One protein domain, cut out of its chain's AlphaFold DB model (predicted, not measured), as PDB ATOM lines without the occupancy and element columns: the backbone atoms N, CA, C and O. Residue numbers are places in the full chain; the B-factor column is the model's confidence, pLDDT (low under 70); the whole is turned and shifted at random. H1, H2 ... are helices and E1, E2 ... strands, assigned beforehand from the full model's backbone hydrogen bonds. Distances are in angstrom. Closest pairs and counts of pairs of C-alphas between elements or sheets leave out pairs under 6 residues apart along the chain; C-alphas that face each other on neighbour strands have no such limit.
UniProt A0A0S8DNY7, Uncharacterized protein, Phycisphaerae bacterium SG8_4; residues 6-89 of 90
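What this domain is: This is residues 6 to 89 of the 90 residues of an uncharacterized protein of Phycisphaerae bacterium SG8_4 (UniProt A0A0S8DNY7). An elongated domain is set out in a row along its longest axis: the helix H1 at one end, H3 packed beside it, then a small twisted sheet of four short strands, and at the other end the loop of residues 63 to 72, where the E3-E4 hairpin turns back. H3 lies between H1 and the E1-E2 part of the sheet, while the short H2 sits off to one side on the way from H1 to E1. The printed part has 84 residues with three named helices and four named strands, in the order H1, H2, E1, E2, E3, E4, H3, and the sheet order is E1, E2, E4, E3, antiparallel throughout. The class is mixed, helices and strands, with under half of the residues in named elements. The whole is compact, with a radius of gyration of the C-alphas of 13.4 A, and spans 45 by 28 by 22 A.

Where its parts are: Find C-alpha 6 at (44.871, 19.460, 11.099); from there H1 runs through residues 6 to 17, 16.6 A long. H2 follows at residues 25 to 28, E1 at 37 to 39 and E2 at 46 to 48. E3, residues 59 to 62, is 9.7 A long, and E4, residues 73 to 76, is 10.0 A; between them look for C-alpha 67 at (60.740, 3.561, 51.738). H3, residues 79 to 87, covers 11.7 A and ends with C-alpha 87 at (51.229, 19.398, 20.461).

How they stand to each other: Begin with H1: its residues 11 to 15 alone touch H3, closest at the C-alphas of Ile 14 and Leu 80, 6.0 A, at a shallow tilt of 19 degrees, opposite ways. H2 touches no helix and is only just apart from H3, at 8.3 A. E1 and E2 form a hairpin, with N 38 and O 47 at 2.8 A. E2 and E4 are antiparallel, with N 48 and O 74 at 2.7 A. E3 and E4 form the other hairpin, with N 62 and O 73 at 2.8 A. H3 is on the sheet, and its closest C-alphas to E2 are those of Arg 82 and Ile 46, 6.6 A. On the local plane it runs across the strands, at 85 degrees to E2. In H1 and H3 every O i to N i+4 pair is within hydrogen-bond range; H2 is too short for such a pair, but its one O i to N i+3 pair is within range.

The domain as a whole: The C-alphas of Gly 6 and Lys 67 are the two farthest apart, 46.4 A. The printed part has no cut; the link from E4 to H3 is tight, the others are short. Look for low confidence, pLDDT under 70, at residues 50 to 55, 64 to 71 and 89; the mean of the printed part is 77.7.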
ATOM      1  N   GLY A   6      43.626  20.236  11.083       86.75
ATOM      2  CA  GLY A   6      44.871  19.460  11.099       86.75
ATOM      3  C   GLY A   6      45.046  18.627  12.372       86.75
ATOM      4  O   GLY A   6      45.391  17.452  12.301       86.75
ATOM      5  N   GLN A   7      44.740  19.206  13.536       87.38
ATOM      6  CA  GLN A   7      44.818  18.507  14.823       87.38
ATOM      7  C   GLN A   7      43.759  17.403  14.938       87.38
ATOM      8  O   GLN A   7      44.040  16.340  15.488       87.38
ATOM      9  N   GLU A   8      42.556  17.620  14.398       86.94
ATOM     10  CA  GLU A   8      41.527  16.577  14.324       86.94
ATOM     11  C   GLU A   8      41.962  15.410  13.439       86.94
ATOM     12  O   GLU A   8      41.798  14.256  13.837       86.94
ATOM     13  N   ALA A   9      42.547  15.698  12.273       89.44
ATOM     14  CA  ALA A   9      43.042  14.670  11.364       89.44
ATOM     15  C   ALA A   9      44.146  13.818  12.012       89.44
ATOM     16  O   ALA A   9      44.106  12.590  11.925       89.44
ATOM     17  N   ASP A  10      45.091  14.444  12.718       91.12
ATOM     18  CA  ASP A  10      46.144  13.727  13.443       91.12
ATOM     19  C   ASP A  10      45.591  12.865  14.581       91.12
ATOM     20  O   ASP A  10      45.958  11.696  14.703       91.12
ATOM     21  N   VAL A  11      44.679  13.410  15.391       88.62
ATOM     22  CA  VAL A  11      44.021  12.654  16.466       88.62
ATOM     23  C   VAL A  11      43.282  11.444  15.895       88.62
ATOM     24  O   VAL A  11      43.445  10.337  16.407       88.62
ATOM     25  N   GLN A  12      42.505  11.625  14.824       88.62
ATOM     26  CA  GLN A  12      41.771  10.533  14.183       88.62
ATOM     27  C   GLN A  12      42.707   9.474  13.598       88.62
ATOM     28  O   GLN A  12      42.446   8.284  13.769       88.62
ATOM     29  N   ARG A  13      43.809   9.889  12.964       91.56
ATOM     30  CA  ARG A  13      44.822   8.974  12.430       91.56
ATOM     31  C   ARG A  13      45.456   8.136  13.538       91.56
ATOM     32  O   ARG A  13      45.463   6.915  13.435       91.56
ATOM     33  N   ILE A  14      45.914   8.771  14.619       90.06
ATOM     34  CA  ILE A  14      46.519   8.062  15.755       90.06
ATOM     35  C   ILE A  14      45.509   7.099  16.386       90.06
ATOM     36  O   ILE A  14      45.861   5.967  16.701       90.06
ATOM     37  N   MET A  15      44.249   7.522  16.553       87.69
ATOM     38  CA  MET A  15      43.191   6.659  17.082       87.69
ATOM     39  C   MET A  15      42.913   5.450  16.189       87.69
ATOM     40  O   MET A  15      42.707   4.365  16.723       87.69
ATOM     41  N   ALA A  16      42.921   5.626  14.865       88.38
ATOM     42  CA  ALA A  16      42.734   4.539  13.911       88.38
ATOM     43  C   ALA A  16      43.902   3.541  13.937       88.38
ATOM     44  O   ALA A  16      43.667   2.341  13.942       88.38
ATOM     45  N   GLU A  17      45.149   4.017  14.021       88.00
ATOM     46  CA  GLU A  17      46.349   3.163  14.075       88.00
ATOM     47  C   GLU A  17      46.402   2.265  15.323       88.00
ATOM     48  O   GLU A  17      47.027   1.207  15.303       88.00
ATOM     49  N   MET A  18      45.770   2.687  16.419       84.44
ATOM     50  CA  MET A  18      45.798   1.976  17.700       84.44
ATOM     51  C   MET A  18      44.457   1.324  18.080       84.44
ATOM     52  O   MET A  18      44.326   0.876  19.222       84.44
ATOM     53  N   ASP A  19      43.464   1.344  17.182       81.31
ATOM     54  CA  ASP A  19      42.077   0.925  17.441       81.31
ATOM     55  C   ASP A  19      41.498   1.539  18.738       81.31
ATOM     56  O   ASP A  19      40.850   0.883  19.560       81.31
ATOM     57  N   CYS A  20      41.766   2.830  18.966       81.38
ATOM     58  CA  CYS A  20      41.320   3.534  20.167       81.38
ATOM     59  C   CYS A  20      39.809   3.775  20.122       81.38
ATOM     60  O   CYS A  20      39.318   4.514  19.262       81.38
ATOM     61  N   SER A  21      39.069   3.237  21.093       78.00
ATOM     62  CA  SER A  21      37.644   3.544  21.217       78.00
ATOM     63  C   SER A  21      37.406   5.025  21.536       78.00
ATOM     64  O   SER A  21      38.032   5.611  22.422       78.00
ATOM     65  N   LYS A  22      36.418   5.625  20.867       78.06
ATOM     66  CA  LYS A  22      35.921   6.973  21.188       78.06
ATOM     67  C   LYS A  22      35.216   7.044  22.550       78.06
ATOM     68  O   LYS A  22      34.963   8.135  23.051       78.06
ATOM     69  N   ASP A  23      34.941   5.905  23.181       77.38
ATOM     70  CA  ASP A  23      34.320   5.850  24.506       77.38
ATOM     71  C   ASP A  23      35.308   6.090  25.652       77.38
ATOM     72  O   ASP A  23      34.885   6.263  26.800       77.38
ATOM     73  N   PHE A  24      36.618   6.126  25.371       75.62
ATOM     74  CA  PHE A  24      37.607   6.403  26.406       75.62
ATOM     75  C   PHE A  24      37.375   7.786  27.044       75.62
ATOM     76  O   PHE A  24      37.107   8.760  26.331       75.62
ATOM     77  N   PRO A  25      37.544   7.913  28.377       76.75
ATOM     78  CA  PRO A  25      37.305   9.167  29.092       76.75
ATOM     79  C   PRO A  25      38.061  10.368  28.515       76.75
ATOM     80  O   PRO A  25      37.507  11.460  28.459       76.75
ATOM     81  N   CYS A  26      39.290  10.162  28.030       78.38
ATOM     82  CA  CYS A  26      40.095  11.221  27.426       78.38
ATOM     83  C   CYS A  26      39.497  11.774  26.126       78.38
ATOM     84  O   CYS A  26      39.563  12.975  25.904       78.38
ATOM     85  N   TYR A  27      38.898  10.931  25.280       80.44
ATOM     86  CA  TYR A  27      38.249  11.392  24.053       80.44
ATOM     87  C   TYR A  27      36.917  12.076  24.370       80.44
ATOM     88  O   TYR A  27      36.619  13.143  23.840       80.44
ATOM     89  N   ARG A  28      36.138  11.502  25.298       81.69
ATOM     90  CA  ARG A  28      34.846  12.061  25.728       81.69
ATOM     91  C   ARG A  28      34.970  13.419  26.413       81.69
ATOM     92  O   ARG A  28      34.077  14.243  26.256       81.69
ATOM     93  N   SER A  29      36.059  13.663  27.144       77.88
ATOM     94  CA  SER A  29      36.362  14.978  27.721       77.88
ATOM     95  C   SER A  29      36.943  15.959  26.701       77.88
ATOM     96  O   SER A  29      37.391  17.038  27.078       77.88
ATOM     97  N   GLY A  30      37.010  15.582  25.418       80.81
ATOM     98  CA  GLY A  30      37.673  16.372  24.390       80.81
ATOM     99  C   GLY A  30      39.143  16.624  24.711       80.81
ATOM    100  O   GLY A  30      39.678  17.624  24.257       80.81
ATOM    101  N   PHE A  31      39.778  15.754  25.502       80.12
ATOM    102  CA  PHE A  31      41.128  15.890  26.043       80.12
ATOM    103  C   PHE A  31      41.351  17.057  27.016       80.12
ATOM    104  O   PHE A  31      42.482  17.512  27.172       80.12
ATOM    105  N   GLU A  32      40.300  17.574  27.649       77.44
ATOM    106  CA  GLU A  32      40.422  18.640  28.656       77.44
ATOM    107  C   GLU A  32      40.784  18.094  30.047       77.44
ATOM    108  O   GLU A  32      41.403  18.790  30.844       77.44
ATOM    109  N   ASP A  33      40.462  16.825  30.318       73.56
ATOM    110  CA  ASP A  33      40.779  16.146  31.581       73.56
ATOM    111  C   ASP A  33      41.972  15.192  31.416       73.56
ATOM    112  O   ASP A  33      41.873  13.970  31.573       73.56
ATOM    113  N   LEU A  34      43.113  15.743  30.999       74.12
ATOM    114  CA  LEU A  34      44.372  15.012  30.934       74.12
ATOM    115  C   LEU A  34      45.281  15.449  32.076       74.12
ATOM    116  O   LEU A  34      45.601  16.621  32.240       74.12
ATOM    117  N   ALA A  35      45.733  14.480  32.875       72.81
ATOM    118  CA  ALA A  35      46.748  14.766  33.880       72.81
ATOM    119  C   ALA A  35      48.026  15.280  33.196       72.81
ATOM    120  O   ALA A  35      48.417  14.677  32.186       72.81
ATOM    121  N   PRO A  36      48.705  16.291  33.776       75.00
ATOM    122  CA  PRO A  36      49.970  16.791  33.265       75.00
ATOM    123  C   PRO A  36      50.960  15.652  33.087       75.00
ATOM    124  O   PRO A  36      51.077  14.768  33.948       75.00
ATOM    125  N   VAL A  37      51.689  15.690  31.979       80.38
ATOM    126  CA  VAL A  37      52.695  14.683  31.674       80.38
ATOM    127  C   VAL A  37      54.066  15.316  31.506       80.38
ATOM    128  O   VAL A  37      54.204  16.477  31.128       80.38
ATOM    129  N   LYS A  38      55.097  14.519  31.755       84.06
ATOM    130  CA  LYS A  38      56.481  14.830  31.428       84.06
ATOM    131  C   LYS A  38      56.940  13.872  30.342       84.06
ATOM    132  O   LYS A  38      56.991  12.666  30.568       84.06
ATOM    133  N   ALA A  39      57.259  14.396  29.166       82.62
ATOM    134  CA  ALA A  39      57.871  13.596  28.114       82.62
ATOM    135  C   ALA A  39      59.359  13.376  28.405       82.62
ATOM    136  O   ALA A  39      60.044  14.276  28.901       82.62
ATOM    137  N   PHE A  40      59.857  12.186  28.078       81.88
ATOM    138  CA  PHE A  40      61.285  11.892  28.121       81.88
ATOM    139  C   PHE A  40      61.857  11.962  26.707       81.88
ATOM    140  O   PHE A  40      61.372  11.288  25.795       81.88
ATOM    141  N   SER A  41      62.890  12.785  26.524       79.00
ATOM    142  CA  SER A  41      63.578  12.931  25.241       79.00
ATOM    143  C   SER A  41      64.090  11.583  24.733       79.00
ATOM    144  O   SER A  41      64.705  10.832  25.485       79.00
ATOM    145  N   GLY A  42      63.851  11.290  23.453       80.12
ATOM    146  CA  GLY A  42      64.295  10.043  22.822       80.12
ATOM    147  C   GLY A  42      63.454   8.810  23.166       80.12
ATOM    148  O   GLY A  42      63.871   7.702  22.850       80.12
ATOM    149  N   THR A  43      62.286   8.983  23.794       82.94
ATOM    150  CA  THR A  43      61.358   7.880  24.080       82.94
ATOM    151  C   THR A  43      59.935   8.204  23.621       82.94
ATOM    152  O   THR A  43      59.557   9.374  23.466       82.94
ATOM    153  N   ASP A  44      59.132   7.156  23.445       84.25
ATOM    154  CA  ASP A  44      57.697   7.264  23.162       84.25
ATOM    155  C   ASP A  44      56.826   7.203  24.427       84.25
ATOM    156  O   ASP A  44      55.599   7.229  24.338       84.25
ATOM    157  N   VAL A  45      57.451   7.188  25.609       86.38
ATOM    158  CA  VAL A  45      56.754   7.138  26.897       86.38
ATOM    159  C   VAL A  45      56.691   8.514  27.555       86.38
ATOM    160  O   VAL A  45      57.599   9.343  27.440       86.38
ATOM    161  N   ILE A  46      55.600   8.761  28.272       86.69
ATOM    162  CA  ILE A  46      55.396   9.976  29.069       86.69
ATOM    163  C   ILE A  46      55.135   9.594  30.527       86.69
ATOM    164  O   ILE A  46      54.433   8.623  30.803       86.69
ATOM    165  N   ALA A  47      55.676  10.361  31.470       84.88
ATOM    166  CA  ALA A  47      55.363  10.225  32.889       84.88
ATOM    167  C   ALA A  47      54.125  11.048  33.244       84.88
ATOM    168  O   ALA A  47      54.118  12.259  33.052       84.88
ATOM    169  N   CYS A  48      53.097  10.414  33.797       81.00
ATOM    170  CA  CYS A  48      51.926  11.081  34.351       81.00
ATOM    171  C   CYS A  48      52.270  11.629  35.743       81.00
ATOM    172  O   CYS A  48      52.574  10.868  36.658       81.00
ATOM    173  N   LEU A  49      52.221  12.953  35.910       73.00
ATOM    174  CA  LEU A  49      52.690  13.640  37.122       73.00
ATOM    175  C   LEU A  49      51.662  13.666  38.263       73.00
ATOM    176  O   LEU A  49      51.993  14.049  39.383       73.00
ATOM    177  N   ARG A  50      50.415  13.265  38.003       66.81
ATOM    178  CA  ARG A  50      49.399  13.045  39.039       66.81
ATOM    179  C   ARG A  50      49.046  11.564  39.128       66.81
ATOM    180  O   ARG A  50      48.804  10.922  38.109       66.81
ATOM    181  N   GLN A  51      48.883  11.087  40.364       56.97
ATOM    182  CA  GLN A  51      48.256   9.800  40.696       56.97
ATOM    183  C   GLN A  51      46.787   9.693  40.253       56.97
ATOM    184  O   GLN A  51      46.193   8.630  40.395       56.97
ATOM    185  N   SER A  52      46.171  10.765  39.732       51.81
ATOM    186  CA  SER A  52      44.834  10.727  39.124       51.81
ATOM    187  C   SER A  52      44.904   9.986  37.787       51.81
ATOM    188  O   SER A  52      44.834  10.557  36.698       51.81
ATOM    189  N   GLN A  53      45.157   8.693  37.892       52.66
ATOM    190  CA  GLN A  53      45.287   7.748  36.817       52.66
ATOM    191  C   GLN A  53      43.921   7.198  36.468       52.66
ATOM    192  O   GLN A  53      43.524   6.099  36.850       52.66
ATOM    193  N   SER A  54      43.166   7.983  35.727       53.00
ATOM    194  CA  SER A  54      41.931   7.514  35.133       53.00
ATOM    195  C   SER A  54      42.247   6.547  33.975       53.00
ATOM    196  O   SER A  54      42.429   6.946  32.829       53.00
ATOM    197  N   HIS A  55      42.335   5.253  34.304       62.62
ATOM    198  CA  HIS A  55      41.796   4.136  33.513       62.62
ATOM    199  C   HIS A  55      42.316   3.965  32.066       62.62
ATOM    200  O   HIS A  55      41.579   3.504  31.192       62.62
ATOM    201  N   CYS A  56      43.573   4.309  31.769       70.25
ATOM    202  CA  CYS A  56      44.142   4.022  30.450       70.25
ATOM    203  C   CYS A  56      44.793   2.633  30.431       70.25
ATOM    204  O   CYS A  56      45.735   2.377  31.171       70.25
ATOM    205  N   ALA A  57      44.369   1.753  29.521       73.88
ATOM    206  CA  ALA A  57      44.972   0.423  29.361       73.88
ATOM    207  C   ALA A  57      46.460   0.454  28.939       73.88
ATOM    208  O   ALA A  57      47.136  -0.567  28.975       73.88
ATOM    209  N   LYS A  58      46.967   1.621  28.519       79.44
ATOM    210  CA  LYS A  58      48.357   1.854  28.094       79.44
ATOM    211  C   LYS A  58      49.205   2.547  29.171       79.44
ATOM    212  O   LYS A  58      50.269   3.074  28.850       79.44
ATOM    213  N   SER A  59      48.720   2.644  30.411       80.69
ATOM    214  CA  SER A  59      49.521   3.131  31.542       80.69
ATOM    215  C   SER A  59      50.031   1.985  32.406       80.69
ATOM    216  O   SER A  59      49.314   1.007  32.603       80.69
ATOM    217  N   PHE A  60      51.240   2.131  32.941       81.94
ATOM    218  CA  PHE A  60      51.886   1.136  33.794       81.94
ATOM    219  C   PHE A  60      52.746   1.803  34.875       81.94
ATOM    220  O   PHE A  60      53.191   2.944  34.723       81.94
ATOM    221  N   GLU A  61      52.944   1.099  35.988       84.88
ATOM    222  CA  GLU A  61      53.783   1.543  37.105       84.88
ATOM    223  C   GLU A  61      55.252   1.239  36.813       84.88
ATOM    224  O   GLU A  61      55.597   0.139  36.377       84.88
ATOM    225  N   PHE A  62      56.125   2.213  37.059       80.44
ATOM    226  CA  PHE A  62      57.568   2.068  36.935       80.44
ATOM    227  C   PHE A  62      58.276   2.469  38.231       80.44
ATOM    228  O   PHE A  62      58.028   3.532  38.806       80.44
ATOM    229  N   GLY A  63      59.217   1.625  38.655       75.19
ATOM    230  CA  GLY A  63      59.940   1.775  39.915       75.19
ATOM    231  C   GLY A  63      59.217   1.121  41.093       75.19
ATOM    232  O   GLY A  63      58.017   0.861  41.057       75.19
ATOM    233  N   SER A  64      59.973   0.815  42.143       63.78
ATOM    234  CA  SER A  64      59.420   0.311  43.398       63.78
ATOM    235  C   SER A  64      59.176   1.467  44.365       63.78
ATOM    236  O   SER A  64      59.909   2.453  44.372       63.78
ATOM    237  N   THR A  65      58.155   1.340  45.212       58.97
ATOM    238  CA  THR A  65      57.919   2.238  46.349       58.97
ATOM    239  C   THR A  65      59.071   2.102  47.348       58.97
ATOM    240  O   THR A  65      59.015   1.303  48.289       58.97
ATOM    241  N   THR A  66      60.164   2.829  47.143       45.44
ATOM    242  CA  THR A  66      61.310   2.789  48.050       45.44
ATOM    243  C   THR A  66      61.054   3.709  49.232       45.44
ATOM    244  O   THR A  66      61.228   4.915  49.143       45.44
ATOM    245  N   LYS A  67      60.607   3.107  50.340       47.38
ATOM    246  CA  LYS A  67      60.740   3.561  51.738       47.38
ATOM    247  C   LYS A  67      60.985   5.071  51.962       47.38
ATOM    248  O   LYS A  67      62.011   5.402  52.536       47.38
ATOM    249  N   LEU A  68      60.069   5.960  51.560       52.12
ATOM    250  CA  LEU A  68      60.000   7.372  52.006       52.12
ATOM    251  C   LEU A  68      58.775   8.114  51.429       52.12
ATOM    252  O   LEU A  68      58.856   9.269  51.040       52.12
ATOM    253  N   GLY A  69      57.609   7.462  51.348       56.03
ATOM    254  CA  GLY A  69      56.364   8.137  50.936       56.03
ATOM    255  C   GLY A  69      56.290   8.572  49.463       56.03
ATOM    256  O   GLY A  69      55.297   9.175  49.064       56.03
ATOM    257  N   GLU A  70      57.290   8.247  48.642       63.66
ATOM    258  CA  GLU A  70      57.253   8.480  47.199       63.66
ATOM    259  C   GLU A  70      56.423   7.393  46.501       63.66
ATOM    260  O   GLU A  70      56.541   6.197  46.778       63.66
ATOM    261  N   SER A  71      55.527   7.832  45.620       67.88
ATOM    262  CA  SER A  71      54.630   6.960  44.854       67.88
ATOM    263  C   SER A  71      55.328   6.419  43.611       67.88
ATOM    264  O   SER A  71      56.213   7.105  43.092       67.88
ATOM    265  N   PRO A  72      54.943   5.228  43.115       74.75
ATOM    266  CA  PRO A  72      55.517   4.693  41.889       74.75
ATOM    267  C   PRO A  72      55.314   5.684  40.740       74.75
ATOM    268  O   PRO A  72      54.300   6.388  40.664       74.75
ATOM    269  N   LEU A  73      56.308   5.768  39.856       79.00
ATOM    270  CA  LEU A  73      56.223   6.642  38.702       79.00
ATOM    271  C   LEU A  73      55.233   6.039  37.715       79.00
ATOM    272  O   LEU A  73      55.387   4.908  37.263       79.00
ATOM    273  N   MET A  74      54.241   6.825  37.338       83.56
ATOM    274  CA  MET A  74      53.243   6.385  36.387       83.56
ATOM    275  C   MET A  74      53.670   6.697  34.964       83.56
ATOM    276  O   MET A  74      53.753   7.868  34.597       83.56
ATOM    277  N   LEU A  75      53.899   5.678  34.143       85.44
ATOM    278  CA  LEU A  75      54.241   5.840  32.732       85.44
ATOM    279  C   LEU A  75      53.038   5.545  31.835       85.44
ATOM    280  O   LEU A  75      52.119   4.815  32.208       85.44
ATOM    281  N   CYS A  76      53.022   6.144  30.647       84.75
ATOM    282  CA  CYS A  76      52.013   5.902  29.627       84.75
ATOM    283  C   CYS A  76      52.652   5.841  28.236       84.75
ATOM    284  O   CYS A  76      53.424   6.724  27.867       84.75
ATOM    285  N   GLU A  77      52.283   4.820  27.463       87.38
ATOM    286  CA  GLU A  77      52.741   4.607  26.078       87.38
ATOM    287  C   GLU A  77      51.658   4.966  25.055       87.38
ATOM    288  O   GLU A  77      51.727   4.586  23.891       87.38
ATOM    289  N   CYS A  78      50.592   5.643  25.489       85.62
ATOM    290  CA  CYS A  78      49.500   6.011  24.603       85.62
ATOM    291  C   CYS A  78      49.985   7.082  23.608       85.62
ATOM    292  O   CYS A  78      50.220   8.223  24.031       85.62
ATOM    293  N   PRO A  79      50.084   6.770  22.298       87.88
ATOM    294  CA  PRO A  79      50.575   7.726  21.307       87.88
ATOM    295  C   PRO A  79      49.644   8.935  21.206       87.88
ATOM    296  O   PRO A  79      50.110  10.062  21.057       87.88
ATOM    297  N   LEU A  80      48.336   8.723  21.399       86.62
ATOM    298  CA  LEU A  80      47.347   9.794  21.437       86.62
ATOM    299  C   LEU A  80      47.597  10.745  22.609       86.62
ATOM    300  O   LEU A  80      47.638  11.956  22.426       86.62
ATOM    301  N   ARG A  81      47.818  10.207  23.814       83.69
ATOM    302  CA  ARG A  81      48.072  11.035  25.000       83.69
ATOM    303  C   ARG A  81      49.376  11.815  24.865       83.69
ATOM    304  O   ARG A  81      49.416  12.992  25.205       83.69
ATOM    305  N   ARG A  82      50.416  11.185  24.315       85.56
ATOM    306  CA  ARG A  82      51.682  11.852  24.005       85.56
ATOM    307  C   ARG A  82      51.491  12.981  22.994       85.56
ATOM    308  O   ARG A  82      51.963  14.085  23.247       85.56
ATOM    309  N   TYR A  83      50.793  12.727  21.885       88.25
ATOM    310  CA  TYR A  83      50.528  13.747  20.870       88.25
ATOM    311  C   TYR A  83      49.786  14.939  21.466       88.25
ATOM    312  O   TYR A  83      50.230  16.073  21.296       88.25
ATOM    313  N   VAL A  84      48.706  14.681  22.205       85.25
ATOM    314  CA  VAL A  84      47.886  15.733  22.807       85.25
ATOM    315  C   VAL A  84      48.708  16.591  23.768       85.25
ATOM    316  O   VAL A  84      48.732  17.811  23.623       85.25
ATOM    317  N   SER A  85      49.434  15.976  24.702       79.56
ATOM    318  CA  SER A  85      50.198  16.735  25.692       79.56
ATOM    319  C   SER A  85      51.391  17.494  25.105       79.56
ATOM    320  O   SER A  85      51.793  18.513  25.657       79.56
ATOM    321  N   LEU A  86      51.967  17.024  23.994       82.06
ATOM    322  CA  LEU A  86      53.103  17.691  23.349       82.06
ATOM    323  C   LEU A  86      52.694  18.766  22.336       82.06
ATOM    324  O   LEU A  86      53.405  19.756  22.196       82.06
ATOM    325  N   ASN A  87      51.583  18.574  21.624       83.50
ATOM    326  CA  ASN A  87      51.229  19.398  20.461       83.50
ATOM    327  C   ASN A  87      49.993  20.272  20.684       83.50
ATOM    328  O   ASN A  87      49.809  21.252  19.967       83.50
ATOM    329  N   LEU A  88      49.138  19.934  21.654       78.69
ATOM    330  CA  LEU A  88      47.892  20.662  21.907       78.69
ATOM    331  C   LEU A  88      47.959  21.555  23.157       78.69
ATOM    332  O   LEU A  88      46.971  22.219  23.455       78.69
ATOM    333  N   ALA A  89      49.108  21.593  23.849       63.53
ATOM    334  CA  ALA A  89      49.341  22.359  25.081       63.53
ATOM    335  C   ALA A  89      48.251  22.137  26.154       63.53
ATOM    336  O   ALA A  89      47.777  23.093  26.770       63.53
TER     337      ALA A  89